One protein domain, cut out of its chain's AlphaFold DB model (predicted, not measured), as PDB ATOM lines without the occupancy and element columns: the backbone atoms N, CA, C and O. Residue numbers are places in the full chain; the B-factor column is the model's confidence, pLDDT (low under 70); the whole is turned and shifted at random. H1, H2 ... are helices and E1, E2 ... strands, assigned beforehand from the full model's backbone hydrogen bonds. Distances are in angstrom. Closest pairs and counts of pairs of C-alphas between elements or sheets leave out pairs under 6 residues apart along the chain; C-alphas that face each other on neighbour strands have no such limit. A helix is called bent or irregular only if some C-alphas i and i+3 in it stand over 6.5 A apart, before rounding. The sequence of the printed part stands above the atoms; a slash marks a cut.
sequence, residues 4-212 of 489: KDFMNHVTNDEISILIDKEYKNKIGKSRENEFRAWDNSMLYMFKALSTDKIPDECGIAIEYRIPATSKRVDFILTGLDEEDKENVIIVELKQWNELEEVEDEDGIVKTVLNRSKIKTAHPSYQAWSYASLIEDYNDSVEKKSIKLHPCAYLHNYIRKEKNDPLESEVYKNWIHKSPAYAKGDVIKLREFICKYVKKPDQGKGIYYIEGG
ATOM      1  N   LYS A   4      26.588  -7.961  26.870       97.38
ATOM      2  CA  LYS A   4      27.946  -8.424  27.225       97.38
ATOM      3  C   LYS A   4      28.701  -7.422  28.104       97.38
ATOM      4  O   LYS A   4      29.353  -7.826  29.060       97.38
ATOM      5  N   ASP A   5      28.553  -6.128  27.832       97.31
ATOM      6  CA  ASP A   5      29.261  -5.075  28.558       97.31
ATOM      7  C   ASP A   5      28.687  -4.931  29.968       97.31
ATOM      8  O   ASP A   5      29.439  -4.878  30.936       97.31
ATOM      9  N   PHE A   6      27.357  -4.989  30.108       97.56
ATOM     10  CA  PHE A   6      26.710  -5.077  31.417       97.56
ATOM     11  C   PHE A   6      27.218  -6.280  32.224       97.56
ATOM     12  O   PHE A   6      27.603  -6.125  33.380       97.56
ATOM     13  N   MET A   7      27.259  -7.473  31.619       97.81
ATOM     14  CA  MET A   7      27.722  -8.688  32.296       97.81
ATOM     15  C   MET A   7      29.180  -8.560  32.755       97.81
ATOM     16  O   MET A   7      29.501  -8.953  33.878       97.81
ATOM     17  N   ASN A   8      30.045  -7.967  31.927       97.38
ATOM     18  CA  ASN A   8      31.445  -7.707  32.264       97.38
ATOM     19  C   ASN A   8      31.577  -6.695  33.410       97.38
ATOM     20  O   ASN A   8      32.282  -6.969  34.378       97.38
ATOM     21  N   HIS A   9      30.859  -5.570  33.354       97.25
ATOM     22  CA  HIS A   9      30.903  -4.562  34.415       97.25
ATOM     23  C   HIS A   9      30.378  -5.085  35.753       97.25
ATOM     24  O   HIS A   9      30.919  -4.721  36.792       97.25
ATOM     25  N   VAL A  10      29.352  -5.942  35.757       96.25
ATOM     26  CA  VAL A  10      28.893  -6.584  37.001       96.25
ATOM     27  C   VAL A  10      29.936  -7.582  37.511       96.25
ATOM     28  O   VAL A  10      30.186  -7.631  38.705       96.25
ATOM     29  N   THR A  11      30.565  -8.357  36.621       96.06
ATOM     30  CA  THR A  11      31.601  -9.340  37.000       96.06
ATOM     31  C   THR A  11      32.841  -8.677  37.604       96.06
ATOM     32  O   THR A  11      33.474  -9.257  38.481       96.06
ATOM     33  N   ASN A  12      33.176  -7.470  37.145       95.88
ATOM     34  CA  ASN A  12      34.325  -6.697  37.617       95.88
ATOM     35  C   ASN A  12      33.996  -5.763  38.798       95.88
ATOM     36  O   ASN A  12      34.849  -4.962  39.170       95.88
ATOM     37  N   ASP A  13      32.781  -5.817  39.359       93.50
ATOM     38  CA  ASP A  13      32.306  -4.909  40.419       93.50
ATOM     39  C   ASP A  13      32.349  -3.408  40.030       93.50
ATOM     40  O   ASP A  13      32.481  -2.510  40.861       93.50
ATOM     41  N   GLU A  14      32.212  -3.109  38.734       95.31
ATOM     42  CA  GLU A  14      32.302  -1.754  38.169       95.31
ATOM     43  C   GLU A  14      30.934  -1.129  37.868       95.31
ATOM     44  O   GLU A  14      30.833   0.086  37.683       95.31
ATOM     45  N   ILE A  15      29.869  -1.936  37.793       94.44
ATOM     46  CA  ILE A  15      28.565  -1.485  37.285       94.44
ATOM     47  C   ILE A  15      27.993  -0.307  38.085       94.44
ATOM     48  O   ILE A  15      27.536   0.671  37.499       94.44
ATOM     49  N   SER A  16      28.075  -0.356  39.413       92.88
ATOM     50  CA  SER A  16      27.561   0.691  40.303       92.88
ATOM     51  C   SER A  16      28.346   1.991  40.150       92.88
ATOM     52  O   SER A  16      27.761   3.068  40.190       92.88
ATOM     53  N   ILE A  17      29.659   1.895  39.906       93.31
ATOM     54  CA  ILE A  17      30.541   3.041  39.648       93.31
ATOM     55  C   ILE A  17      30.176   3.691  38.312       93.31
ATOM     56  O   ILE A  17      30.099   4.916  38.216       93.31
ATOM     57  N   LEU A  18      29.920   2.876  37.284       93.56
ATOM     58  CA  LEU A  18      29.496   3.361  35.976       93.56
ATOM     59  C   LEU A  18      28.129   4.053  36.051       93.56
ATOM     60  O   LEU A  18      27.989   5.165  35.541       93.56
ATOM     61  N   ILE A  19      27.147   3.428  36.712       92.06
ATOM     62  CA  ILE A  19      25.816   4.020  36.913       92.06
ATOM     63  C   ILE A  19      25.948   5.341  37.671       92.06
ATOM     64  O   ILE A  19      25.415   6.344  37.216       92.06
ATOM     65  N   ASP A  20      26.702   5.372  38.770       90.31
ATOM     66  CA  ASP A  20      26.913   6.573  39.581       90.31
ATOM     67  C   ASP A  20      27.520   7.727  38.780       90.31
ATOM     68  O   ASP A  20      27.046   8.862  38.853       90.31
ATOM     69  N   LYS A  21      28.543   7.434  37.973       89.88
ATOM     70  CA  LYS A  21      29.190   8.418  37.105       89.88
ATOM     71  C   LYS A  21      28.215   8.987  36.073       89.88
ATOM     72  O   LYS A  21      28.113  10.205  35.941       89.88
ATOM     73  N   GLU A  22      27.498   8.128  35.351       87.12
ATOM     74  CA  GLU A  22      26.548   8.561  34.319       87.12
ATOM     75  C   GLU A  22      25.334   9.279  34.919       87.12
ATOM     76  O   GLU A  22      24.885  10.296  34.388       87.12
ATOM     77  N   TYR A  23      24.849   8.807  36.067       81.44
ATOM     78  CA  TYR A  23      23.792   9.456  36.833       81.44
ATOM     79  C   TYR A  23      24.217  10.863  37.249       81.44
ATOM     80  O   TYR A  23      23.457  11.818  37.078       81.44
ATOM     81  N   LYS A  24      25.456  11.019  37.730       80.06
ATOM     82  CA  LYS A  24      25.975  12.328  38.114       80.06
ATOM     83  C   LYS A  24      26.088  13.288  36.941       80.06
ATOM     84  O   LYS A  24      25.662  14.432  37.053       80.06
ATOM     85  N   ASN A  25      26.585  12.800  35.807       76.00
ATOM     86  CA  ASN A  25      26.728  13.601  34.594       76.00
ATOM     87  C   ASN A  25      25.382  14.075  34.029       76.00
ATOM     88  O   ASN A  25      25.297  15.184  33.512       76.00
ATOM     89  N   LYS A  26      24.342  13.234  34.092       69.75
ATOM     90  CA  LYS A  26      23.047  13.516  33.453       69.75
ATOM     91  C   LYS A  26      22.017  14.164  34.375       69.75
ATOM     92  O   LYS A  26      21.100  14.822  33.891       69.75
ATOM     93  N   ILE A  27      22.100  13.912  35.682       65.56
ATOM     94  CA  ILE A  27      21.026  14.235  36.635       65.56
ATOM     95  C   ILE A  27      21.527  15.079  37.812       65.56
ATOM     96  O   ILE A  27      20.786  15.943  38.276       65.56
ATOM     97  N   GLY A  28      22.750  14.858  38.308       67.94
ATOM     98  CA  GLY A  28      23.323  15.655  39.400       67.94
ATOM     99  C   GLY A  28      23.941  14.819  40.520       67.94
ATOM    100  O   GLY A  28      24.989  14.221  40.343       67.94
ATOM    101  N   LYS A  29      23.366  14.795  41.726       68.88
ATOM    102  CA  LYS A  29      23.948  14.056  42.868       68.88
ATOM    103  C   LYS A  29      23.220  12.738  43.113       68.88
ATOM    104  O   LYS A  29      21.995  12.716  43.187       68.88
ATOM    105  N   SER A  30      23.979  11.672  43.330       73.44
ATOM    106  CA  SER A  30      23.493  10.393  43.856       73.44
ATOM    107  C   SER A  30      23.680  10.320  45.376       73.44
ATOM    108  O   SER A  30      24.549  10.982  45.956       73.44
ATOM    109  N   ARG A  31      22.862   9.507  46.050       80.31
ATOM    110  CA  ARG A  31      23.009   9.201  47.486       80.31
ATOM    111  C   ARG A  31      23.707   7.855  47.681       80.31
ATOM    112  O   ARG A  31      23.499   6.929  46.908       80.31
ATOM    113  N   GLU A  32      24.422   7.673  48.795       85.06
ATOM    114  CA  GLU A  32      25.052   6.375  49.131       85.06
ATOM    115  C   GLU A  32      24.060   5.200  49.162       85.06
ATOM    116  O   GLU A  32      24.414   4.053  48.894       85.06
ATOM    117  N   ASN A  33      22.801   5.464  49.519       85.00
ATOM    118  CA  ASN A  33      21.756   4.443  49.503       85.00
ATOM    119  C   ASN A  33      21.356   4.038  48.079       85.00
ATOM    120  O   ASN A  33      21.012   2.879  47.887       85.00
ATOM    121  N   GLU A  34      21.408   4.956  47.109       85.94
ATOM    122  CA  GLU A  34      21.155   4.647  45.694       85.94
ATOM    123  C   GLU A  34      22.301   3.811  45.129       85.94
ATOM    124  O   GLU A  34      22.052   2.754  44.563       85.94
ATOM    125  N   PHE A  35      23.551   4.196  45.416       90.31
ATOM    126  CA  PHE A  35      24.727   3.415  45.023       90.31
ATOM    127  C   PHE A  35      24.640   1.961  45.504       90.31
ATOM    128  O   PHE A  35      24.765   1.023  44.721       90.31
ATOM    129  N   ARG A  36      24.350   1.767  46.799       90.31
ATOM    130  CA  ARG A  36      24.155   0.429  47.382       90.31
ATOM    131  C   ARG A  36      22.954  -0.302  46.792       90.31
ATOM    132  O   ARG A  36      22.959  -1.530  46.722       90.31
ATOM    133  N   ALA A  37      21.913   0.434  46.409       90.62
ATOM    134  CA  ALA A  37      20.750  -0.161  45.785       90.62
ATOM    135  C   ALA A  37      21.097  -0.717  44.399       90.62
ATOM    136  O   ALA A  37      20.767  -1.873  44.133       90.62
ATOM    137  N   TRP A  38      21.809   0.048  43.566       94.12
ATOM    138  CA  TRP A  38      22.286  -0.405  42.257       94.12
ATOM    139  C   TRP A  38      23.162  -1.645  42.382       94.12
ATOM    140  O   TRP A  38      22.892  -2.647  41.721       94.12
ATOM    141  N   ASP A  39      24.121  -1.611  43.303       90.56
ATOM    142  CA  ASP A  39      25.060  -2.706  43.538       90.56
ATOM    143  C   ASP A  39      24.351  -4.029  43.835       90.56
ATOM    144  O   ASP A  39      24.579  -5.053  43.191       90.56
ATOM    145  N   ASN A  40      23.373  -3.985  44.739       93.31
ATOM    146  CA  ASN A  40      22.585  -5.157  45.090       93.31
ATOM    147  C   ASN A  40      21.659  -5.603  43.941       93.31
ATOM    148  O   ASN A  40      21.616  -6.781  43.586       93.31
ATOM    149  N   SER A  41      20.905  -4.669  43.353       96.00
ATOM    150  CA  SER A  41      19.890  -4.957  42.333       96.00
ATOM    151  C   SER A  41      20.498  -5.518  41.040       96.00
ATOM    152  O   SER A  41      19.952  -6.461  40.458       96.00
ATOM    153  N   MET A  42      21.640  -4.984  40.591       97.00
ATOM    154  CA  MET A  42      22.268  -5.392  39.328       97.00
ATOM    155  C   MET A  42      22.785  -6.833  39.370       97.00
ATOM    156  O   MET A  42      22.682  -7.539  38.367       97.00
ATOM    157  N   LEU A  43      23.213  -7.333  40.535       96.25
ATOM    158  CA  LEU A  43      23.583  -8.744  40.710       96.25
ATOM    159  C   LEU A  43      22.412  -9.700  40.438       96.25
ATOM    160  O   LEU A  43      22.604 -10.816  39.949       96.25
ATOM    161  N   TYR A  44      21.178  -9.294  40.740       97.31
ATOM    162  CA  TYR A  44      20.001 -10.113  40.453       97.31
ATOM    163  C   TYR A  44      19.641 -10.118  38.966       97.31
ATOM    164  O   TYR A  44      19.257 -11.172  38.446       97.31
ATOM    165  N   MET A  45      19.832  -8.996  38.271       98.06
ATOM    166  CA  MET A  45      19.692  -8.947  36.814       98.06
ATOM    167  C   MET A  45      20.806  -9.718  36.110       98.06
ATOM    168  O   MET A  45      20.519 -10.482  35.193       98.06
ATOM    169  N   PHE A  46      22.044  -9.647  36.600       97.94
ATOM    170  CA  PHE A  46      23.143 -10.496  36.138       97.94
ATOM    171  C   PHE A  46      22.784 -11.981  36.228       97.94
ATOM    172  O   PHE A  46      22.907 -12.713  35.244       97.94
ATOM    173  N   LYS A  47      22.231 -12.435  37.363       97.44
ATOM    174  CA  LYS A  47      21.749 -13.820  37.502       97.44
ATOM    175  C   LYS A  47      20.656 -14.147  36.484       97.44
ATOM    176  O   LYS A  47      20.707 -15.214  35.879       97.44
ATOM    177  N   ALA A  48      19.684 -13.261  36.266       97.62
ATOM    178  CA  ALA A  48      18.620 -13.484  35.282       97.62
ATOM    179  C   ALA A  48      19.176 -13.599  33.849       97.62
ATOM    180  O   ALA A  48      18.780 -14.502  33.112       97.62
ATOM    181  N   LEU A  49      20.147 -12.756  33.492       98.00
ATOM    182  CA  LEU A  49      20.735 -12.665  32.152       98.00
ATOM    183  C   LEU A  49      21.898 -13.639  31.892       98.00
ATOM    184  O   LEU A  49      22.330 -13.760  30.747       98.00
ATOM    185  N   SER A  50      22.369 -14.363  32.915       96.56
ATOM    186  CA  SER A  50      23.402 -15.413  32.823       96.56
ATOM    187  C   SER A  50      22.897 -16.644  32.054       96.56
ATOM    188  O   SER A  50      22.543 -17.670  32.639       96.56
ATOM    189  N   THR A  51      22.774 -16.503  30.736       96.00
ATOM    190  CA  THR A  51      22.322 -17.523  29.784       96.00
ATOM    191  C   THR A  51      22.695 -17.114  28.358       96.00
ATOM    192  O   THR A  51      22.591 -15.936  28.003       96.00
ATOM    193  N   ASP A  52      23.018 -18.095  27.517       94.38
ATOM    194  CA  ASP A  52      23.298 -17.886  26.086       94.38
ATOM    195  C   ASP A  52      22.015 -17.701  25.259       94.38
ATOM    196  O   ASP A  52      22.051 -17.270  24.111       94.38
ATOM    197  N   LYS A  53      20.845 -17.998  25.847       96.38
ATOM    198  CA  LYS A  53      19.537 -17.808  25.190       96.38
ATOM    199  C   LYS A  53      19.168 -16.337  24.980       96.38
ATOM    200  O   LYS A  53      18.236 -16.061  24.235       96.38
ATOM    201  N   ILE A  54      19.832 -15.419  25.680       96.62
ATOM    202  CA  ILE A  54      19.653 -13.975  25.513       96.62
ATOM    203  C   ILE A  54      20.924 -13.465  24.830       96.62
ATOM    204  O   ILE A  54      21.983 -13.533  25.452       96.62
ATOM    205  N   PRO A  55      20.856 -12.987  23.579       97.00
ATOM    206  CA  PRO A  55      22.041 -12.572  22.837       97.00
ATOM    207  C   PRO A  55      22.835 -11.441  23.506       97.00
ATOM    208  O   PRO A  55      22.279 -10.542  24.133       97.00
ATOM    209  N   ASP A  56      24.152 -11.465  23.321       97.00
ATOM    210  CA  ASP A  56      25.096 -10.519  23.933       97.00
ATOM    211  C   ASP A  56      24.977  -9.078  23.420       97.00
ATOM    212  O   ASP A  56      25.312  -8.133  24.134       97.00
ATOM    213  N   GLU A  57      24.456  -8.912  22.205       97.38
ATOM    214  CA  GLU A  57      24.241  -7.614  21.554       97.38
ATOM    215  C   GLU A  57      22.810  -7.077  21.753       97.38
ATOM    216  O   GLU A  57      22.373  -6.177  21.035       97.38
ATOM    217  N   CYS A  58      22.051  -7.628  22.705       97.44
ATOM    218  CA  CYS A  58      20.814  -7.008  23.185       97.44
ATOM    219  C   CYS A  58      21.121  -5.700  23.925       97.44
ATOM    220  O   CYS A  58      22.094  -5.620  24.681       97.44
ATOM    221  N   GLY A  59      20.289  -4.678  23.733       97.12
ATOM    222  CA  GLY A  59      20.432  -3.405  24.434       97.12
ATOM    223  C   GLY A  59      20.017  -3.478  25.902       97.12
ATOM    224  O   GLY A  59      18.996  -4.064  26.237       97.12
ATOM    225  N   ILE A  60      20.782  -2.827  26.777       97.50
ATOM    226  CA  ILE A  60      20.444  -2.571  28.180       97.50
ATOM    227  C   ILE A  60      20.489  -1.069  28.469       97.50
ATOM    228  O   ILE A  60      21.476  -0.392  28.143       97.50
ATOM    229  N   ALA A  61      19.447  -0.569  29.131       95.56
ATOM    230  CA  ALA A  61      19.427   0.738  29.782       95.56
ATOM    231  C   ALA A  61      19.090   0.570  31.270       95.56
ATOM    232  O   ALA A  61      18.281  -0.276  31.637       95.56
ATOM    233  N   ILE A  62      19.733   1.362  32.122       95.12
ATOM    234  CA  ILE A  62      19.589   1.326  33.582       95.12
ATOM    235  C   ILE A  62      19.258   2.746  34.029       95.12
ATOM    236  O   ILE A  62      19.827   3.686  33.473       95.12
ATOM    237  N   GLU A  63      18.345   2.897  34.993       91.62
ATOM    238  CA  GLU A  63      17.857   4.212  35.450       91.62
ATOM    239  C   GLU A  63      17.343   5.073  34.279       91.62
ATOM    240  O   GLU A  63      17.629   6.267  34.160       91.62
ATOM    241  N   TYR A  64      16.591   4.449  33.365       89.62
ATOM    242  CA  TYR A  64      16.089   5.122  32.171       89.62
ATOM    243  C   TYR A  64      15.020   6.153  32.549       89.62
ATOM    244  O   TYR A  64      13.932   5.784  32.994       89.62
ATOM    245  N   ARG A  65      15.312   7.445  32.346       85.31
ATOM    246  CA  ARG A  65      14.361   8.544  32.573       85.31
ATOM    247  C   ARG A  65      13.253   8.511  31.524       85.31
ATOM    248  O   ARG A  65      13.519   8.673  30.336       85.31
ATOM    249  N   ILE A  66      12.009   8.364  31.973       83.31
ATOM    250  CA  ILE A  66      10.840   8.413  31.096       83.31
ATOM    251  C   ILE A  66      10.654   9.863  30.622       83.31
ATOM    252  O   ILE A  66      10.535  10.753  31.474       83.31
ATOM    253  N   PRO A  67      10.588  10.117  29.300       75.31
ATOM    254  CA  PRO A  67      10.371  11.455  28.757       75.31
ATOM    255  C   PRO A  67       9.175  12.162  29.400       75.31
ATOM    256  O   PRO A  67       8.167  11.538  29.723       75.31
ATOM    257  N   ALA A  68       9.279  13.478  29.570       70.00
ATOM    258  CA  ALA A  68       8.279  14.336  30.202       70.00
ATOM    259  C   ALA A  68       8.002  14.091  31.695       70.00
ATOM    260  O   ALA A  68       7.083  14.695  32.253       70.00
ATOM    261  N   THR A  69       8.796  13.257  32.372       74.38
ATOM    262  CA  THR A  69       8.604  12.935  33.791       74.38
ATOM    263  C   THR A  69       9.937  12.861  34.540       74.38
ATOM    264  O   THR A  69      10.981  12.605  33.946       74.38
ATOM    265  N   SER A  70       9.905  13.020  35.866       74.94
ATOM    266  CA  SER A  70      11.064  12.720  36.721       74.94
ATOM    267  C   SER A  70      11.201  11.225  37.057       74.94
ATOM    268  O   SER A  70      12.050  10.835  37.860       74.94
ATOM    269  N   LYS A  71      10.358  10.365  36.467       84.12
ATOM    270  CA  LYS A  71      10.317   8.927  36.748       84.12
ATOM    271  C   LYS A  71      11.365   8.172  35.961       84.12
ATOM    272  O   LYS A  71      11.728   8.549  34.847       84.12
ATOM    273  N   ARG A  72      11.839   7.087  36.568       88.06
ATOM    274  CA  ARG A  72      12.899   6.251  36.025       88.06
ATOM    275  C   ARG A  72      12.483   4.796  36.075       88.06
ATOM    276  O   ARG A  72      11.880   4.361  37.048       88.06
ATOM    277  N   VAL A  73      12.801   4.081  35.006       93.56
ATOM    278  CA  VAL A  73      12.717   2.625  34.954       93.56
ATOM    279  C   VAL A  73      14.058   2.070  35.407       93.56
ATOM    280  O   VAL A  73      15.092   2.433  34.839       93.56
ATOM    281  N   ASP A  74      14.041   1.168  36.386       96.00
ATOM    282  CA  ASP A  74      15.269   0.611  36.961       96.00
ATOM    283  C   ASP A  74      16.115  -0.115  35.912       96.00
ATOM    284  O   ASP A  74      17.329   0.080  35.844       96.00
ATOM    285  N   PHE A  75      15.481  -0.941  35.073       97.81
ATOM    286  CA  PHE A  75      16.182  -1.724  34.064       97.81
ATOM    287  C   PHE A  75      15.323  -1.962  32.817       97.81
ATOM    288  O   PHE A  75      14.176  -2.396  32.899       97.81
ATOM    289  N   ILE A  76      15.901  -1.729  31.642       97.75
ATOM    290  CA  ILE A  76      15.304  -2.018  30.338       97.75
ATOM    291  C   ILE A  76      16.225  -2.964  29.574       97.75
ATOM    292  O   ILE A  76      17.429  -2.727  29.502       97.75
ATOM    293  N   LEU A  77      15.646  -4.000  28.964       98.00
ATOM    294  CA  LEU A  77      16.318  -4.874  28.003       98.00
ATOM    295  C   LEU A  77      15.589  -4.817  26.660       98.00
ATOM    296  O   LEU A  77      14.373  -4.995  26.619       98.00
ATOM    297  N   THR A  78      16.318  -4.637  25.565       97.19
ATOM    298  CA  THR A  78      15.760  -4.611  24.210       97.19
ATOM    299  C   THR A  78      16.310  -5.739  23.348       97.19
ATOM    300  O   THR A  78      17.407  -6.255  23.571       97.19
ATOM    301  N   GLY A  79      15.507  -6.172  22.383       96.94
ATOM    302  CA  GLY A  79      15.853  -7.249  21.472       96.94
ATOM    303  C   GLY A  79      14.726  -7.545  20.492       96.94
ATOM    304  O   GLY A  79      13.641  -6.972  20.571       96.94
ATOM    305  N   LEU A  80      14.977  -8.482  19.585       96.81
ATOM    306  CA  LEU A  80      14.011  -8.880  18.566       96.81
ATOM    307  C   LEU A  80      13.398 -10.247  18.889       96.81
ATOM    308  O   LEU A  80      14.067 -11.113  19.469       96.81
ATOM    309  N   ASP A  81      12.146 -10.459  18.483       95.56
ATOM    310  CA  ASP A  81      11.519 -11.785  18.496       95.56
ATOM    311  C   ASP A  81      11.895 -12.621  17.252       95.56
ATOM    312  O   ASP A  81      12.785 -12.275  16.471       95.56
ATOM    313  N   GLU A  82      11.259 -13.785  17.083       94.62
ATOM    314  CA  GLU A  82      11.526 -14.684  15.950       94.62
ATOM    315  C   GLU A  82      11.142 -14.056  14.600       94.62
ATOM    316  O   GLU A  82      11.784 -14.359  13.590       94.62
ATOM    317  N   GLU A  83      10.168 -13.140  14.602       94.06
ATOM    318  CA  GLU A  83       9.639 -12.415  13.441       94.06
ATOM    319  C   GLU A  83      10.346 -11.066  13.205       94.06
ATOM    320  O   GLU A  83       9.856 -10.242  12.434       94.06
ATOM    321  N   ASP A  84      11.483 -10.829  13.870       92.81
ATOM    322  CA  ASP A  84      12.269  -9.592  13.794       92.81
ATOM    323  C   ASP A  84      11.500  -8.334  14.244       92.81
ATOM    324  O   ASP A  84      11.802  -7.216  13.817       92.81
ATOM    325  N   LYS A  85      10.511  -8.490  15.139       92.88
ATOM    326  CA  LYS A  85       9.815  -7.357  15.767       92.88
ATOM    327  C   LYS A  85      10.535  -6.913  17.034       92.88
ATOM    328  O   LYS A  85      11.004  -7.736  17.820       92.88
ATOM    329  N   GLU A  86      10.567  -5.602  17.250       93.75
ATOM    330  CA  GLU A  86      11.188  -4.976  18.420       93.75
ATOM    331  C   GLU A  86      10.377  -5.233  19.693       93.75
ATOM    332  O   GLU A  86       9.182  -4.923  19.780       93.75
ATOM    333  N   ASN A  87      11.054  -5.783  20.695       96.00
ATOM    334  CA  ASN A  87      10.504  -6.098  22.000       96.00
ATOM    335  C   ASN A  87      11.363  -5.447  23.089       96.00
ATOM    336  O   ASN A  87      12.592  -5.514  23.079       96.00
ATOM    337  N   VAL A  88      10.692  -4.829  24.055       96.56
ATOM    338  CA  VAL A  88      11.319  -4.093  25.152       96.56
ATOM    339  C   VAL A  88      10.799  -4.672  26.453       96.56
ATOM    340  O   VAL A  88       9.608  -4.597  26.742       96.56
ATOM    341  N   ILE A  89      11.689  -5.239  27.254       98.19
ATOM    342  CA  ILE A  89      11.387  -5.669  28.613       98.19
ATOM    343  C   ILE A  89      11.655  -4.500  29.554       98.19
ATOM    344  O   ILE A  89      12.768  -3.979  29.585       98.19
ATOM    345  N   ILE A  90      10.647  -4.115  30.330       98.00
ATOM    346  CA  ILE A  90      10.722  -3.054  31.340       98.00
ATOM    347  C   ILE A  90      10.670  -3.746  32.697       98.00
ATOM    348  O   ILE A  90       9.672  -4.390  33.007       98.00
ATOM    349  N   VAL A  91      11.733  -3.646  33.488       98.44
ATOM    350  CA  VAL A  91      11.843  -4.325  34.782       98.44
ATOM    351  C   VAL A  91      11.911  -3.292  35.900       98.44
ATOM    352  O   VAL A  91      12.859  -2.515  35.977       98.44
ATOM    353  N   GLU A  92      10.921  -3.331  36.788       97.81
ATOM    354  CA  GLU A  92      10.941  -2.607  38.062       97.81
ATOM    355  C   GLU A  92      11.572  -3.495  39.145       97.81
ATOM    356  O   GLU A  92      11.103  -4.608  39.405       97.81
ATOM    357  N   LEU A  93      12.623  -3.023  39.806       97.69
ATOM    358  CA  LEU A  93      13.382  -3.753  40.817       97.69
ATOM    359  C   LEU A  93      13.022  -3.255  42.217       97.69
ATOM    360  O   LEU A  93      13.204  -2.094  42.572       97.69
ATOM    361  N   LYS A  94      12.549  -4.163  43.076       96.06
ATOM    362  CA  LYS A  94      12.205  -3.833  44.464       96.06
ATOM    363  C   LYS A  94      13.046  -4.626  45.451       96.06
ATOM    364  O   LYS A  94      13.065  -5.854  45.457       96.06
ATOM    365  N   GLN A  95      13.638  -3.908  46.399       94.88
ATOM    366  CA  GLN A  95      14.433  -4.496  47.483       94.88
ATOM    367  C   GLN A  95      13.598  -4.869  48.717       94.88
ATOM    368  O   GLN A  95      14.124  -4.934  49.828       94.88
ATOM    369  N   TRP A  96      12.288  -5.059  48.553       95.62
ATOM    370  CA  TRP A  96      11.358  -5.255  49.664       95.62
ATOM    371  C   TRP A  96      11.553  -6.616  50.327       95.62
ATOM    372  O   TRP A  96      11.762  -7.616  49.650       95.62
ATOM    373  N   ASN A  97      11.440  -6.647  51.653       94.31
ATOM    374  CA  ASN A  97      11.502  -7.884  52.437       94.31
ATOM    375  C   ASN A  97      10.118  -8.352  52.901       94.31
ATOM    376  O   ASN A  97       9.930  -9.531  53.179       94.31
ATOM    377  N   GLU A  98       9.150  -7.439  52.976       94.88
ATOM    378  CA  GLU A  98       7.782  -7.720  53.402       94.88
ATOM    379  C   GLU A  98       6.773  -7.022  52.490       94.88
ATOM    380  O   GLU A  98       7.062  -5.975  51.905       94.88
ATOM    381  N   LEU A  99       5.583  -7.606  52.385       96.12
ATOM    382  CA  LEU A  99       4.464  -7.074  51.621       96.12
ATOM    383  C   LEU A  99       3.166  -7.462  52.331       96.12
ATOM    384  O   LEU A  99       3.008  -8.591  52.806       96.12
ATOM    385  N   GLU A 100       2.247  -6.509  52.419       96.25
ATOM    386  CA  GLU A 100       0.882  -6.707  52.883       96.25
ATOM    387  C   GLU A 100      -0.111  -6.235  51.832       96.25
ATOM    388  O   GLU A 100       0.066  -5.192  51.193       96.25
ATOM    389  N   GLU A 101      -1.173  -7.015  51.711       95.62
ATOM    390  CA  GLU A 101      -2.316  -6.725  50.866       95.62
ATOM    391  C   GLU A 101      -3.150  -5.566  51.430       95.62
ATOM    392  O   GLU A 101      -3.224  -5.338  52.641       95.62
ATOM    393  N   VAL A 102      -3.783  -4.825  50.524       95.69
ATOM    394  CA  VAL A 102      -4.739  -3.759  50.815       95.69
ATOM    395  C   VAL A 102      -5.968  -3.972  49.929       95.69
ATOM    396  O   VAL A 102      -6.020  -3.484  48.809       95.69
ATOM    397  N   GLU A 103      -6.960  -4.693  50.451       89.06
ATOM    398  CA  GLU A 103      -8.129  -5.163  49.684       89.06
ATOM    399  C   GLU A 103      -8.976  -4.028  49.063       89.06
ATOM    400  O   GLU A 103      -9.434  -4.141  47.929       89.06
ATOM    401  N   ASP A 104      -9.159  -2.905  49.768       88.88
ATOM    402  CA  ASP A 104     -10.081  -1.823  49.363       88.88
ATOM    403  C   ASP A 104      -9.455  -0.722  48.478       88.88
ATOM    404  O   ASP A 104     -10.103   0.292  48.177       88.88
ATOM    405  N   GLU A 105      -8.179  -0.864  48.112       94.19
ATOM    406  CA  GLU A 105      -7.419   0.120  47.334       94.19
ATOM    407  C   GLU A 105      -6.734  -0.574  46.151       94.19
ATOM    408  O   GLU A 105      -5.722  -1.260  46.302       94.19
ATOM    409  N   ASP A 106      -7.298  -0.389  44.956       93.88
ATOM    410  CA  ASP A 106      -6.879  -1.107  43.752       93.88
ATOM    411  C   ASP A 106      -5.411  -0.817  43.412       93.88
ATOM    412  O   ASP A 106      -5.007   0.337  43.305       93.88
ATOM    413  N   GLY A 107      -4.600  -1.860  43.223       94.50
ATOM    414  CA  GLY A 107      -3.186  -1.710  42.875       94.50
ATOM    415  C   GLY A 107      -2.323  -1.059  43.964       94.50
ATOM    416  O   GLY A 107      -1.242  -0.564  43.648       94.50
ATOM    417  N   ILE A 108      -2.765  -1.050  45.228       97.19
ATOM    418  CA  ILE A 108      -1.993  -0.556  46.379       97.19
ATOM    419  C   ILE A 108      -1.582  -1.712  47.276       97.19
ATOM    420  O   ILE A 108      -2.376  -2.598  47.568       97.19
ATOM    421  N   VAL A 109      -0.352  -1.659  47.778       96.69
ATOM    422  CA  VAL A 109       0.185  -2.572  48.793       96.69
ATOM    423  C   VAL A 109       0.750  -1.775  49.959       96.69
ATOM    424  O   VAL A 109       0.963  -0.561  49.872       96.69
ATOM    425  N   LYS A 110       1.027  -2.457  51.067       96.81
ATOM    426  CA  LYS A 110       1.742  -1.875  52.200       96.81
ATOM    427  C   LYS A 110       3.056  -2.620  52.418       96.81
ATOM    428  O   LYS A 110       3.092  -3.843  52.428       96.81
ATOM    429  N   THR A 111       4.146  -1.883  52.589       96.00
ATOM    430  CA  THR A 111       5.490  -2.446  52.799       96.00
ATOM    431  C   THR A 111       6.317  -1.517  53.693       96.00
ATOM    432  O   THR A 111       5.875  -0.414  54.032       96.00
ATOM    433  N   VAL A 112       7.509  -1.949  54.101       93.75
ATOM    434  CA  VAL A 112       8.450  -1.132  54.873       93.75
ATOM    435  C   VAL A 112       9.427  -0.437  53.937       93.75
ATOM    436  O   VAL A 112      10.258  -1.068  53.290       93.75
ATOM    437  N   LEU A 113       9.363   0.892  53.932       87.56
ATOM    438  CA  LEU A 113      10.295   1.773  53.236       87.56
ATOM    439  C   LEU A 113      10.826   2.796  54.238       87.56
ATOM    440  O   LEU A 113      10.072   3.344  55.038       87.56
ATOM    441  N   ASN A 114      12.141   3.023  54.240       83.62
ATOM    442  CA  ASN A 114      12.802   3.935  55.185       83.62
ATOM    443  C   ASN A 114      12.397   3.683  56.653       83.62
ATOM    444  O   ASN A 114      12.097   4.613  57.400       83.62
ATOM    445  N   ARG A 115      12.364   2.402  57.060       86.81
ATOM    446  CA  ARG A 115      11.980   1.932  58.411       86.81
ATOM    447  C   ARG A 115      10.536   2.247  58.821       86.81
ATOM    448  O   ARG A 115      10.181   2.055  59.979       86.81
ATOM    449  N   SER A 116       9.707   2.703  57.889       91.69
ATOM    450  CA  SER A 116       8.306   3.032  58.130       91.69
ATOM    451  C   SER A 116       7.408   2.177  57.258       91.69
ATOM    452  O   SER A 116       7.693   1.933  56.087       91.69
ATOM    453  N   LYS A 117       6.295   1.729  57.830       94.06
ATOM    454  CA  LYS A 117       5.317   0.931  57.104       94.06
ATOM    455  C   LYS A 117       4.371   1.846  56.338       94.06
ATOM    456  O   LYS A 117       3.510   2.486  56.944       94.06
ATOM    457  N   ILE A 118       4.528   1.908  55.020       93.62
ATOM    458  CA  ILE A 118       3.815   2.857  54.161       93.62
ATOM    459  C   ILE A 118       3.015   2.146  53.077       93.62
ATOM    460  O   ILE A 118       3.306   1.008  52.712       93.62
ATOM    461  N   LYS A 119       1.984   2.832  52.580       94.81
ATOM    462  CA  LYS A 119       1.248   2.415  51.388       94.81
ATOM    463  C   LYS A 119       1.978   2.905  50.146       94.81
ATOM    464  O   LYS A 119       2.425   4.048  50.120       94.81
ATOM    465  N   THR A 120       2.077   2.051  49.141       94.69
ATOM    466  CA  THR A 120       2.715   2.360  47.861       94.69
ATOM    467  C   THR A 120       2.043   1.570  46.740       94.69
ATOM    468  O   THR A 120       1.231   0.679  47.006       94.69
ATOM    469  N   ALA A 121       2.338   1.915  45.490       95.31
ATOM    470  CA  ALA A 121       1.823   1.187  44.342       95.31
ATOM    471  C   ALA A 121       2.325  -0.265  44.349       95.31
ATOM    472  O   ALA A 121       3.471  -0.549  44.701       95.31
ATOM    473  N   HIS A 122       1.463  -1.195  43.947       96.69
ATOM    474  CA  HIS A 122       1.858  -2.575  43.705       96.69
ATOM    475  C   HIS A 122       2.954  -2.604  42.615       96.69
ATOM    476  O   HIS A 122       2.780  -1.939  41.591       96.69
ATOM    477  N   PRO A 123       4.042  -3.389  42.753       96.31
ATOM    478  CA  PRO A 123       5.153  -3.376  41.793       96.31
ATOM    479  C   PRO A 123       4.728  -3.648  40.343       96.31
ATOM    480  O   PRO A 123       5.168  -2.953  39.435       96.31
ATOM    481  N   SER A 124       3.799  -4.585  40.123       97.12
ATOM    482  CA  SER A 124       3.184  -4.808  38.803       97.12
ATOM    483  C   SER A 124       2.442  -3.590  38.254       97.12
ATOM    484  O   SER A 124       2.563  -3.283  37.072       97.12
ATOM    485  N   TYR A 125       1.668  -2.887  39.091       97.00
ATOM    486  CA  TYR A 125       0.981  -1.669  38.659       97.00
ATOM    487  C   TYR A 125       2.002  -0.608  38.255       97.00
ATOM    488  O   TYR A 125       1.849   0.022  37.216       97.00
ATOM    489  N   GLN A 126       3.062  -0.446  39.049       96.06
ATOM    490  CA  GLN A 126       4.107   0.535  38.795       96.06
ATOM    491  C   GLN A 126       4.846   0.253  37.479       96.06
ATOM    492  O   GLN A 126       4.877   1.124  36.611       96.06
ATOM    493  N   ALA A 127       5.335  -0.975  37.277       97.06
ATOM    494  CA  ALA A 127       5.999  -1.375  36.036       97.06
ATOM    495  C   ALA A 127       5.085  -1.196  34.813       97.06
ATOM    496  O   ALA A 127       5.500  -0.643  33.793       97.06
ATOM    497  N   TRP A 128       3.815  -1.608  34.925       96.81
ATOM    498  CA  TRP A 128       2.816  -1.375  33.882       96.81
ATOM    499  C   TRP A 128       2.604   0.118  33.614       96.81
ATOM    500  O   TRP A 128       2.598   0.529  32.458       96.81
ATOM    501  N   SER A 129       2.493   0.939  34.662       94.75
ATOM    502  CA  SER A 129       2.276   2.378  34.517       94.75
ATOM    503  C   SER A 129       3.430   3.062  33.787       94.75
ATOM    504  O   SER A 129       3.191   3.918  32.940       94.75
ATOM    505  N   TYR A 130       4.671   2.634  34.031       93.50
ATOM    506  CA  TYR A 130       5.849   3.147  33.335       93.50
ATOM    507  C   TYR A 130       5.869   2.737  31.862       93.50
ATOM    508  O   TYR A 130       6.140   3.576  31.003       93.50
ATOM    509  N   ALA A 131       5.503   1.490  31.550       93.38
ATOM    510  CA  ALA A 131       5.336   1.055  30.165       93.38
ATOM    511  C   ALA A 131       4.265   1.880  29.434       93.38
ATOM    512  O   ALA A 131       4.526   2.380  28.341       93.38
ATOM    513  N   SER A 132       3.104   2.098  30.058       90.69
ATOM    514  CA  SER A 132       2.034   2.913  29.476       90.69
ATOM    515  C   SER A 132       2.448   4.368  29.243       90.69
ATOM    516  O   SER A 132       2.044   4.959  28.246       90.69
ATOM    517  N   LEU A 133       3.286   4.953  30.104       87.12
ATOM    518  CA  LEU A 133       3.814   6.302  29.866       87.12
ATOM    519  C   LEU A 133       4.770   6.356  28.682       87.12
ATOM    520  O   LEU A 133       4.689   7.280  27.878       87.12
ATOM    521  N   ILE A 134       5.679   5.384  28.575       87.81
ATOM    522  CA  ILE A 134       6.617   5.311  27.449       87.81
ATOM    523  C   ILE A 134       5.840   5.193  26.132       87.81
ATOM    524  O   ILE A 134       6.170   5.876  25.163       87.81
ATOM    525  N   GLU A 135       4.783   4.382  26.112       86.19
ATOM    526  CA  GLU A 135       3.886   4.242  24.965       86.19
ATOM    527  C   GLU A 135       3.143   5.549  24.637       86.19
ATOM    528  O   GLU A 135       3.126   5.973  23.481       86.19
ATOM    529  N   ASP A 136       2.607   6.243  25.647       79.94
ATOM    530  CA  ASP A 136       1.872   7.502  25.467       79.94
ATOM    531  C   ASP A 136       2.755   8.650  24.929       79.94
ATOM    532  O   ASP A 136       2.289   9.472  24.129       79.94
ATOM    533  N   TYR A 137       4.024   8.729  25.350       74.94
ATOM    534  CA  TYR A 137       4.935   9.817  24.966       74.94
ATOM    535  C   TYR A 137       5.732   9.553  23.691       74.94
ATOM    536  O   TYR A 137       6.192  10.513  23.062       74.94
ATOM    537  N   ASN A 138       5.908   8.296  23.285       74.12
ATOM    538  CA  ASN A 138       6.784   7.968  22.172       74.12
ATOM    539  C   ASN A 138       6.016   7.545  20.912       74.12
ATOM    540  O   ASN A 138       5.582   6.405  20.754       74.12
ATOM    541  N   ASP A 139       5.975   8.462  19.940       68.88
ATOM    542  CA  ASP A 139       5.428   8.250  18.592       68.88
ATOM    543  C   ASP A 139       5.953   6.980  17.901       68.88
ATOM    544  O   ASP A 139       5.246   6.362  17.102       68.88
ATOM    545  N   SER A 140       7.220   6.634  18.139       66.00
ATOM    546  CA  SER A 140       7.886   5.499  17.499       66.00
ATOM    547  C   SER A 140       7.423   4.170  18.063       66.00
ATOM    548  O   SER A 140       7.432   3.201  17.313       66.00
ATOM    549  N   VAL A 141       7.009   4.113  19.333       69.12
ATOM    550  CA  VAL A 141       6.487   2.877  19.931       69.12
ATOM    551  C   VAL A 141       5.237   2.442  19.168       69.12
ATOM    552  O   VAL A 141       5.185   1.320  18.667       69.12
ATOM    553  N   GLU A 142       4.309   3.372  18.931       62.84
ATOM    554  CA  GLU A 142       3.101   3.106  18.146       62.84
ATOM    555  C   GLU A 142       3.417   2.876  16.655       62.84
ATOM    556  O   GLU A 142       3.024   1.863  16.073       62.84
ATOM    557  N   LYS A 143       4.184   3.776  16.021       65.94
ATOM    558  CA  LYS A 143       4.441   3.728  14.565       65.94
ATOM    559  C   LYS A 143       5.313   2.553  14.127       65.94
ATOM    560  O   LYS A 143       5.147   2.070  13.011       65.94
ATOM    561  N   LYS A 144       6.260   2.114  14.964       69.06
ATOM    562  CA  LYS A 144       7.140   0.969  14.676       69.06
ATOM    563  C   LYS A 144       6.645  -0.333  15.302       69.06
ATOM    564  O   LYS A 144       7.338  -1.338  15.188       69.06
ATOM    565  N   SER A 145       5.460  -0.327  15.926       74.50
ATOM    566  CA  SER A 145       4.864  -1.507  16.568       74.50
ATOM    567  C   SER A 145       5.799  -2.171  17.588       74.50
ATOM    568  O   SER A 145       5.879  -3.399  17.656       74.50
ATOM    569  N   ILE A 146       6.525  -1.355  18.360       87.25
ATOM    570  CA  ILE A 146       7.411  -1.837  19.424       87.25
ATOM    571  C   ILE A 146       6.534  -2.359  20.556       87.25
ATOM    572  O   ILE A 146       5.648  -1.652  21.030       87.25
ATOM    573  N   LYS A 147       6.783  -3.587  21.008       92.88
ATOM    574  CA  LYS A 147       6.017  -4.182  22.108       92.88
ATOM    575  C   LYS A 147       6.743  -3.989  23.431       92.88
ATOM    576  O   LYS A 147       7.875  -4.445  23.590       92.88
ATOM    577  N   LEU A 148       6.072  -3.342  24.378       95.06
ATOM    578  CA  LEU A 148       6.563  -3.158  25.741       95.06
ATOM    579  C   LEU A 148       6.035  -4.281  26.644       95.06
ATOM    580  O   LEU A 148       4.835  -4.550  26.675       95.06
ATOM    581  N   HIS A 149       6.928  -4.916  27.401       97.62
ATOM    582  CA  HIS A 149       6.626  -6.032  28.300       97.62
ATOM    583  C   HIS A 149       7.071  -5.680  29.724       97.62
ATOM    584  O   HIS A 149       8.220  -5.945  30.091       97.62
ATOM    585  N   PRO A 150       6.198  -5.053  30.530       98.25
ATOM    586  CA  PRO A 150       6.530  -4.684  31.897       98.25
ATOM    587  C   PRO A 150       6.534  -5.895  32.828       98.25
ATOM    588  O   PRO A 150       5.623  -6.722  32.799       98.25
ATOM    589  N   CYS A 151       7.482  -5.956  33.750       98.62
ATOM    590  CA  CYS A 151       7.475  -6.879  34.878       98.62
ATOM    591  C   CYS A 151       8.112  -6.242  36.115       98.62
ATOM    592  O   CYS A 151       8.812  -5.234  36.037       98.62
ATOM    593  N   ALA A 152       7.869  -6.849  37.271       98.31
ATOM    594  CA  ALA A 152       8.495  -6.453  38.522       98.31
ATOM    595  C   ALA A 152       9.310  -7.608  39.106       98.31
ATOM    596  O   ALA A 152       8.909  -8.768  39.012       98.31
ATOM    597  N   TYR A 153      10.426  -7.298  39.759       98.44
ATOM    598  CA  TYR A 153      11.240  -8.279  40.465       98.44
ATOM    599  C   TYR A 153      11.568  -7.810  41.886       98.44
ATOM    600  O   TYR A 153      12.431  -6.963  42.121       98.44
ATOM    601  N   LEU A 154      10.867  -8.401  42.856       97.94
ATOM    602  CA  LEU A 154      11.070  -8.197  44.284       97.94
ATOM    603  C   LEU A 154      12.159  -9.158  44.785       97.94
ATOM    604  O   LEU A 154      11.884 -10.169  45.434       97.94
ATOM    605  N   HIS A 155      13.412  -8.884  44.443       96.38
ATOM    606  CA  HIS A 155      14.507  -9.854  44.568       96.38
ATOM    607  C   HIS A 155      14.903 -10.219  46.012       96.38
ATOM    608  O   HIS A 155      15.559 -11.240  46.231       96.38
ATOM    609  N   ASN A 156      14.488  -9.423  47.002       95.88
ATOM    610  CA  ASN A 156      14.676  -9.733  48.422       95.88
ATOM    611  C   ASN A 156      13.444 -10.396  49.063       95.88
ATOM    612  O   ASN A 156      13.571 -11.007  50.126       95.88
ATOM    613  N   TYR A 157      12.276 -10.310  48.421       97.44
ATOM    614  CA  TYR A 157      11.008 -10.753  48.986       97.44
ATOM    615  C   TYR A 157      10.897 -12.272  48.919       97.44
ATOM    616  O   TYR A 157      11.007 -12.864  47.846       97.44
ATOM    617  N   ILE A 158      10.665 -12.905  50.067       96.50
ATOM    618  CA  ILE A 158      10.417 -14.343  50.161       96.50
ATOM    619  C   ILE A 158       8.908 -14.541  50.233       96.50
ATOM    620  O   ILE A 158       8.264 -14.037  51.153       96.50
ATOM    621  N   ARG A 159       8.360 -15.288  49.273       95.44
ATOM    622  CA  ARG A 159       6.930 -15.601  49.249       95.44
ATOM    623  C   ARG A 159       6.536 -16.439  50.463       95.44
ATOM    624  O   ARG A 159       7.263 -17.347  50.870       95.44
ATOM    625  N   LYS A 160       5.359 -16.164  51.008       93.19
ATOM    626  CA  LYS A 160       4.682 -17.000  51.996       93.19
ATOM    627  C   LYS A 160       4.199 -18.282  51.322       93.19
ATOM    628  O   LYS A 160       3.719 -18.260  50.195       93.19
ATOM    629  N   GLU A 161       4.267 -19.399  52.041       88.62
ATOM    630  CA  GLU A 161       3.840 -20.706  51.518       88.62
ATOM    631  C   GLU A 161       2.333 -20.782  51.219       88.62
ATOM    632  O   GLU A 161       1.900 -21.581  50.392       88.62
ATOM    633  N   LYS A 162       1.523 -19.971  51.909       88.31
ATOM    634  CA  LYS A 162       0.068 -19.896  51.741       88.31
ATOM    635  C   LYS A 162      -0.376 -18.440  51.729       88.31
ATOM    636  O   LYS A 162       0.086 -17.666  52.567       88.31
ATOM    637  N   ASN A 163      -1.316 -18.120  50.838       88.62
ATOM    638  CA  ASN A 163      -1.945 -16.801  50.705       88.62
ATOM    639  C   ASN A 163      -0.906 -15.672  50.641       88.62
ATOM    640  O   ASN A 163      -0.903 -14.768  51.480       88.62
ATOM    641  N   ASP A 164       0.032 -15.775  49.695       94.81
ATOM    642  CA  ASP A 164       1.041 -14.740  49.519       94.81
ATOM    643  C   ASP A 164       0.401 -13.430  49.021       94.81
ATOM    644  O   ASP A 164      -0.264 -13.441  47.985       94.81
ATOM    645  N   PRO A 165       0.615 -12.296  49.714       94.69
ATOM    646  CA  PRO A 165       0.037 -11.014  49.325       94.69
ATOM    647  C   PRO A 165       0.405 -10.528  47.916       94.69
ATOM    648  O   PRO A 165      -0.382  -9.807  47.312       94.69
ATOM    649  N   LEU A 166       1.571 -10.912  47.375       93.50
ATOM    650  CA  LEU A 166       1.986 -10.543  46.015       93.50
ATOM    651  C   LEU A 166       1.127 -11.233  44.947       93.50
ATOM    652  O   LEU A 166       1.047 -10.744  43.826       93.50
ATOM    653  N   GLU A 167       0.511 -12.369  45.280       89.56
ATOM    654  CA  GLU A 167      -0.311 -13.179  44.373       89.56
ATOM    655  C   GLU A 167      -1.801 -13.132  44.725       89.56
ATOM    656  O   GLU A 167      -2.577 -13.943  44.216       89.56
ATOM    657  N   SER A 168      -2.219 -12.197  45.586       93.94
ATOM    658  CA  SER A 168      -3.631 -12.068  45.943       93.94
ATOM    659  C   SER A 168      -4.506 -11.797  44.713       93.94
ATOM    660  O   SER A 168      -4.129 -11.068  43.788       93.94
ATOM    661  N   GLU A 169      -5.718 -12.356  44.729       92.81
ATOM    662  CA  GLU A 169      -6.708 -12.227  43.658       92.81
ATOM    663  C   GLU A 169      -7.055 -10.753  43.386       92.81
ATOM    664  O   GLU A 169      -7.307 -10.388  42.235       92.81
ATOM    665  N   VAL A 170      -6.975  -9.878  44.399       94.06
ATOM    666  CA  VAL A 170      -7.224  -8.431  44.242       94.06
ATOM    667  C   VAL A 170      -6.233  -7.754  43.285       94.06
ATOM    668  O   VAL A 170      -6.553  -6.723  42.694       94.06
ATOM    669  N   TYR A 171      -5.051  -8.343  43.066       95.50
ATOM    670  CA  TYR A 171      -4.016  -7.815  42.170       95.50
ATOM    671  C   TYR A 171      -3.921  -8.552  40.834       95.50
ATOM    672  O   TYR A 171      -3.102  -8.184  39.989       95.50
ATOM    673  N   LYS A 172      -4.765  -9.558  40.590       94.81
ATOM    674  CA  LYS A 172      -4.696 -10.416  39.397       94.81
ATOM    675  C   LYS A 172      -4.697  -9.647  38.082       94.81
ATOM    676  O   LYS A 172      -3.933  -9.980  37.177       94.81
ATOM    677  N   ASN A 173      -5.501  -8.587  37.988       94.38
ATOM    678  CA  ASN A 173      -5.543  -7.720  36.807       94.38
ATOM    679  C   ASN A 173      -4.176  -7.076  36.522       94.38
ATOM    680  O   ASN A 173      -3.767  -6.974  35.365       94.38
ATOM    681  N   TRP A 174      -3.454  -6.675  37.569       95.81
ATOM    682  CA  TRP A 174      -2.135  -6.055  37.458       95.81
ATOM    683  C   TRP A 174      -1.043  -7.081  37.201       95.81
ATOM    684  O   TRP A 174      -0.206  -6.851  36.337       95.81
ATOM    685  N   ILE A 175      -1.089  -8.234  37.868       96.12
ATOM    686  CA  ILE A 175      -0.139  -9.336  37.655       96.12
ATOM    687  C   ILE A 175      -0.239  -9.875  36.222       96.12
ATOM    688  O   ILE A 175       0.776 -10.199  35.611       96.12
ATOM    689  N   HIS A 176      -1.447  -9.929  35.651       95.69
ATOM    690  CA  HIS A 176      -1.646 -10.327  34.259       95.69
ATOM    691  C   HIS A 176      -1.035  -9.322  33.269       95.69
ATOM    692  O   HIS A 176      -0.416  -9.724  32.286       95.69
ATOM    693  N   LYS A 177      -1.199  -8.016  33.522       95.62
ATOM    694  CA  LYS A 177      -0.605  -6.951  32.695       95.62
ATOM    695  C   LYS A 177       0.914  -6.861  32.865       95.62
ATOM    696  O   LYS A 177       1.614  -6.548  31.909       95.62
ATOM    697  N   SER A 178       1.408  -7.110  34.075       97.69
ATOM    698  CA  SER A 178       2.816  -7.033  34.438       97.69
ATOM    699  C   SER A 178       3.166  -8.084  35.499       97.69
ATOM    700  O   SER A 178       2.897  -7.889  36.689       97.69
ATOM    701  N   PRO A 179       3.763  -9.220  35.105       98.00
ATOM    702  CA  PRO A 179       4.101 -10.287  36.041       98.00
ATOM    703  C   PRO A 179       5.073  -9.829  37.133       98.00
ATOM    704  O   PRO A 179       6.002  -9.064  36.865       98.00
ATOM    705  N   ALA A 180       4.885 -10.332  38.354       97.75
ATOM    706  CA  ALA A 180       5.786 -10.089  39.476       97.75
ATOM    707  C   ALA A 180       6.568 -11.354  39.854       97.75
ATOM    708  O   ALA A 180       6.003 -12.425  40.084       97.75
ATOM    709  N   TYR A 181       7.882 -11.206  39.973       98.19
ATOM    710  CA  TYR A 181       8.814 -12.244  40.396       98.19
ATOM    711  C   TYR A 181       9.334 -11.925  41.796       98.19
ATOM    712  O   TYR A 181       9.521 -10.759  42.144       98.19
ATOM    713  N   ALA A 182       9.576 -12.951  42.607       97.88
ATOM    714  CA  ALA A 182      10.121 -12.815  43.953       97.88
ATOM    715  C   ALA A 182      11.478 -13.524  44.070       97.88
ATOM    716  O   ALA A 182      11.962 -14.157  43.125       97.88
ATOM    717  N   LYS A 183      12.114 -13.450  45.240       96.75
ATOM    718  CA  LYS A 183      13.347 -14.194  45.513       96.75
ATOM    719  C   LYS A 183      13.139 -15.689  45.242       96.75
ATOM    720  O   LYS A 183      12.232 -16.307  45.787       96.75
ATOM    721  N   GLY A 184      14.007 -16.266  44.411       96.38
ATOM    722  CA  GLY A 184      13.906 -17.658  43.950       96.38
ATOM    723  C   GLY A 184      13.295 -17.820  42.552       96.38
ATOM    724  O   GLY A 184      13.527 -18.841  41.914       96.38
ATOM    725  N   ASP A 185      12.630 -16.795  42.010       97.62
ATOM    726  CA  ASP A 185      11.991 -16.845  40.686       97.62
ATOM    727  C   ASP A 185      12.908 -16.404  39.530       97.62
ATOM    728  O   ASP A 185      12.439 -16.146  38.423       97.62
ATOM    729  N   VAL A 186      14.227 -16.332  39.741       97.62
ATOM    730  CA  VAL A 186      15.180 -15.834  38.729       97.62
ATOM    731  C   VAL A 186      15.096 -16.594  37.399       97.62
ATOM    732  O   VAL A 186      15.241 -16.001  36.332       97.62
ATOM    733  N   ILE A 187      14.812 -17.900  37.450       98.00
ATOM    734  CA  ILE A 187      14.620 -18.727  36.255       98.00
ATOM    735  C   ILE A 187      13.324 -18.349  35.530       98.00
ATOM    736  O   ILE A 187      13.347 -18.206  34.314       98.00
ATOM    737  N   LYS A 188      12.229 -18.095  36.258       98.25
ATOM    738  CA  LYS A 188      10.953 -17.665  35.666       98.25
ATOM    739  C   LYS A 188      11.075 -16.287  35.010       98.25
ATOM    740  O   LYS A 188      10.574 -16.086  33.907       98.25
ATOM    741  N   LEU A 189      11.795 -15.352  35.643       98.44
ATOM    742  CA  LEU A 189      12.098 -14.048  35.040       98.44
ATOM    743  C   LEU A 189      12.913 -14.212  33.749       98.44
ATOM    744  O   LEU A 189      12.600 -13.595  32.733       98.44
ATOM    745  N   ARG A 190      13.932 -15.080  33.760       98.44
ATOM    746  CA  ARG A 190      14.711 -15.396  32.556       98.44
ATOM    747  C   ARG A 190      13.838 -15.994  31.455       98.44
ATOM    748  O   ARG A 190      13.965 -15.591  30.307       98.44
ATOM    749  N   GLU A 191      12.958 -16.933  31.784       98.38
ATOM    750  CA  GLU A 191      12.022 -17.535  30.828       98.38
ATOM    751  C   GLU A 191      11.088 -16.494  30.213       98.38
ATOM    752  O   GLU A 191      10.875 -16.506  29.002       98.38
ATOM    753  N   PHE A 192      10.595 -15.551  31.019       98.44
ATOM    754  CA  PHE A 192       9.809 -14.419  30.539       98.44
ATOM    755  C   PHE A 192      10.595 -13.533  29.573       98.44
ATOM    756  O   PHE A 192      10.089 -13.216  28.501       98.44
ATOM    757  N   ILE A 193      11.846 -13.195  29.889       98.38
ATOM    758  CA  ILE A 193      12.709 -12.431  28.977       98.38
ATOM    759  C   ILE A 193      12.925 -13.209  27.670       98.38
ATOM    760  O   ILE A 193      12.663 -12.695  26.584       98.38
ATOM    761  N   CYS A 194      13.331 -14.478  27.769       97.81
ATOM    762  CA  CYS A 194      13.570 -15.353  26.621       97.81
ATOM    763  C   CYS A 194      12.308 -15.640  25.800       97.81
ATOM    764  O   CYS A 194      12.420 -16.135  24.679       97.81
ATOM    765  N   LYS A 195      11.106 -15.403  26.334       97.19
ATOM    766  CA  LYS A 195       9.857 -15.531  25.578       97.19
ATOM    767  C   LYS A 195       9.777 -14.479  24.472       97.19
ATOM    768  O   LYS A 195       9.326 -14.815  23.382       97.19
ATOM    769  N   TYR A 196      10.235 -13.257  24.742       97.19
ATOM    770  CA  TYR A 196      10.085 -12.111  23.839       97.19
ATOM    771  C   TYR A 196      11.391 -11.683  23.163       97.19
ATOM    772  O   TYR A 196      11.351 -11.148  22.063       97.19
ATOM    773  N   VAL A 197      12.542 -11.939  23.789       97.12
ATOM    774  CA  VAL A 197      13.863 -11.592  23.251       97.12
ATOM    775  C   VAL A 197      14.575 -12.861  22.787       97.12
ATOM    776  O   VAL A 197      14.923 -13.722  23.596       97.12
ATOM    777  N   LYS A 198      14.767 -12.978  21.469       96.31
ATOM    778  CA  LYS A 198      15.349 -14.147  20.785       96.31
ATOM    779  C   LYS A 198      16.608 -13.806  19.997       96.31
ATOM    780  O   LYS A 198      17.518 -14.625  19.908       96.31
ATOM    781  N   LYS A 199      16.646 -12.609  19.414       97.19
ATOM    782  CA  LYS A 199      17.724 -12.115  18.552       97.19
ATOM    783  C   LYS A 199      18.206 -10.742  19.057       97.19
ATOM    784  O   LYS A 199      17.440 -10.040  19.725       97.19
ATOM    785  N   PRO A 200      19.461 -10.355  18.773       96.75
ATOM    786  CA  PRO A 200      19.979  -9.053  19.175       96.75
ATOM    787  C   PRO A 200      19.375  -7.921  18.339       96.75
ATOM    788  O   PRO A 200      19.168  -8.078  17.138       96.75
ATOM    789  N   ASP A 201      19.174  -6.761  18.960       94.88
ATOM    790  CA  ASP A 201      18.758  -5.520  18.296       94.88
ATOM    791  C   ASP A 201      19.909  -4.508  18.144       94.88
ATOM    792  O   ASP A 201      19.720  -3.452  17.539       94.88
ATOM    793  N   GLN A 202      21.100  -4.799  18.689       93.19
ATOM    794  CA  GLN A 202      22.238  -3.870  18.757       93.19
ATOM    795  C   GLN A 202      21.882  -2.562  19.491       93.19
ATOM    796  O   GLN A 202      22.408  -1.496  19.171       93.19
ATOM    797  N   GLY A 203      20.946  -2.622  20.446       87.00
ATOM    798  CA  GLY A 203      20.464  -1.462  21.198       87.00
ATOM    799  C   GLY A 203      19.555  -0.503  20.422       87.00
ATOM    800  O   GLY A 203      19.266   0.591  20.914       87.00
ATOM    801  N   LYS A 204      19.080  -0.882  19.227       88.31
ATOM    802  CA  LYS A 204      18.151  -0.061  18.433       88.31
ATOM    803  C   LYS A 204      16.832   0.198  19.150       88.31
ATOM    804  O   LYS A 204      16.305   1.303  19.020       88.31
ATOM    805  N   GLY A 205      16.331  -0.756  19.936       86.88
ATOM    806  CA  GLY A 205      15.112  -0.577  20.719       86.88
ATOM    807  C   GLY A 205      15.222   0.596  21.697       86.88
ATOM    808  O   GLY A 205      14.308   1.416  21.774       86.88
ATOM    809  N   ILE A 206      16.374   0.750  22.362       88.69
ATOM    810  CA  ILE A 206      16.646   1.887  23.259       88.69
ATOM    811  C   ILE A 206      16.631   3.194  22.467       88.69
ATOM    812  O   ILE A 206      15.941   4.134  22.853       88.69
ATOM    813  N   TYR A 207      17.308   3.232  21.314       84.56
ATOM    814  CA  TYR A 207      17.303   4.413  20.449       84.56
ATOM    815  C   TYR A 207      15.898   4.767  19.951       84.56
ATOM    816  O   TYR A 207      15.581   5.938  19.786       84.56
ATOM    817  N   TYR A 208      15.020   3.794  19.704       83.31
ATOM    818  CA  TYR A 208      13.641   4.096  19.321       83.31
ATOM    819  C   TYR A 208      12.819   4.659  20.477       83.31
ATOM    820  O   TYR A 208      11.976   5.527  20.240       83.31
ATOM    821  N   ILE A 209      13.089   4.208  21.703       82.00
ATOM    822  CA  ILE A 209      12.459   4.733  22.915       82.00
ATOM    823  C   ILE A 209      12.998   6.135  23.279       82.00
ATOM    824  O   ILE A 209      12.247   6.960  23.793       82.00
ATOM    825  N   GLU A 210      14.252   6.448  22.951       76.31
ATOM    826  CA  GLU A 210      14.891   7.741  23.241       76.31
ATOM    827  C   GLU A 210      14.740   8.765  22.100       76.31
ATOM    828  O   GLU A 210      14.298   9.887  22.315       76.31
ATOM    829  N   GLY A 211      15.056   8.375  20.865       63.34
ATOM    830  CA  GLY A 211      15.079   9.226  19.667       63.34
ATOM    831  C   GLY A 211      13.746   9.339  18.921       63.34
ATOM    832  O   GLY A 211      13.700   9.852  17.798       63.34
ATOM    833  N   GLY A 212      12.651   8.832  19.493       62.44
ATOM    834  CA  GLY A 212      11.314   9.075  18.962       62.44
ATOM    835  C   GLY A 212      10.930  10.550  19.078       62.44
ATOM    836  O   GLY A 212      11.338  11.233  20.011       62.44
TER     837      GLY A 212
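What this domain is: This is residues 4 to 212 of the 489 residues of the protein "KaiC" of Clostridium saccharobutylicum (UniProt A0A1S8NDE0). A strongly twisted sheet of five strands, E1, E2, E3, E6 and E7, makes the core, with helices over both faces: H3 and H7 on one, H4 and H8 on the other, giving three layers. H1 and H2 pack on H3 near the E1 edge, H6 packs on H4, and a separate small hairpin, E4 and E5, lies beyond the end of the sheet where E3 and E6 finish. The printed part has 209 residues, with eight named helices and seven named strands in the order H1 H2 H3 E1 E2 E3 E4 E5 H4 H5 E6 H6 E7 H7 H8. The large sheet runs E1, E2, E3, E6, E7 and is mixed; the class is mixed, helices and strands. The whole is compact, with a radius of gyration of the C-alphas of 16.7 A, and rounded, spanning 42 by 37 by 35 A.

How they stand to each other: Begin with E1, residues 59 to 65, E2, residues 72 to 80, and E3, residues 86 to 93: they form a meander, each strand the antiparallel neighbour of the one before. In the hairpin E1 and E2, find N 61 and O 76 within hydrogen-bond range at 3.0 A; in the hairpin E2 and E3, N 77 and O 89 at 2.9 A. E2 bends by 62 degrees at residue 75. E6, residues 147 to 154, is parallel to E3, with N 90 and O 149 at 3.0 A. Edge strand E7, residues 180 to 182, is parallel to E6, with N 181 and O 152 at 2.8 A. H6, residues 169 to 177, completes a strand-helix-strand unit, two parallel neighbours with a helix between, E6, H6, E7, whose crossover is right-handed. H3, residues 32 to 49, lies over E3 at a height over the sheet of 8.2 A. On the opposite face, H4, residues 123 to 137, lies over E3 and E6 at a height of 7.5 A. H4 touches H6 with residues 124 to 128 alone; the closest C-alphas, of Tyr 125 and Trp 174, are 5.5 A apart. H7, residues 186 to 196, is on the sheet and touches H3, closest at the C-alphas of Ala 48 and Arg 190, 5.1 A. H8, residues 204 to 210, lies over E2, with the C-alphas of Thr 78 and Gly 205 closest at 5.4 A. H3 is the hub, also touching H1, residues 4 to 11, closest at the C-alphas of Met 7 and Phe 46, 6.2 A, and H2, residues 15 to 26, closest at those of Ser 16 and Asp 39, 5.3 A. H1 and H2 each only graze the sheet. H5, residues 139 to 143, touches H8, closest at the C-alphas of Ser 140 and Tyr 208, 6.2 A. E4, residues 108 to 113, and E5, residues 116 to 121, are an antiparallel hairpin with N 111 and O 118 at 3.0 A, apart from the five strands of the large sheet. Every O i to N i+4 pair is within hydrogen-bond range in H1, H2, H4, H5 and H8; the counts are 12 of 14 in H3, 3 of 5 in H6 and 6 of 7 in H7.

Where its parts are: Find C-alpha 59 at (20.432, -3.405, 24.434), where E1 begins. H3 runs 25.9 A from C-alpha 32 at (25.052, 6.375, 49.131). E2 and E6 each measure 23.1 A, E3 22.5 A and H4 21.4 A. H8 ends at C-alpha 210, (14.891, 7.741, 23.241). H6 is irregular: C-alphas 170 and 173 are 7.7 A apart.

The domain as a whole: The two C-alphas farthest apart, those of Glu 83 and Ser 116, are 47.3 A apart. The printed part has no cut. The long links are E3 to E4 and E6 to H6, 14 residues each. Look for low confidence, pLDDT under 70, at residues 26 to 29, 139 to 144 and 211 to 212; the mean of the printed part is 91.5.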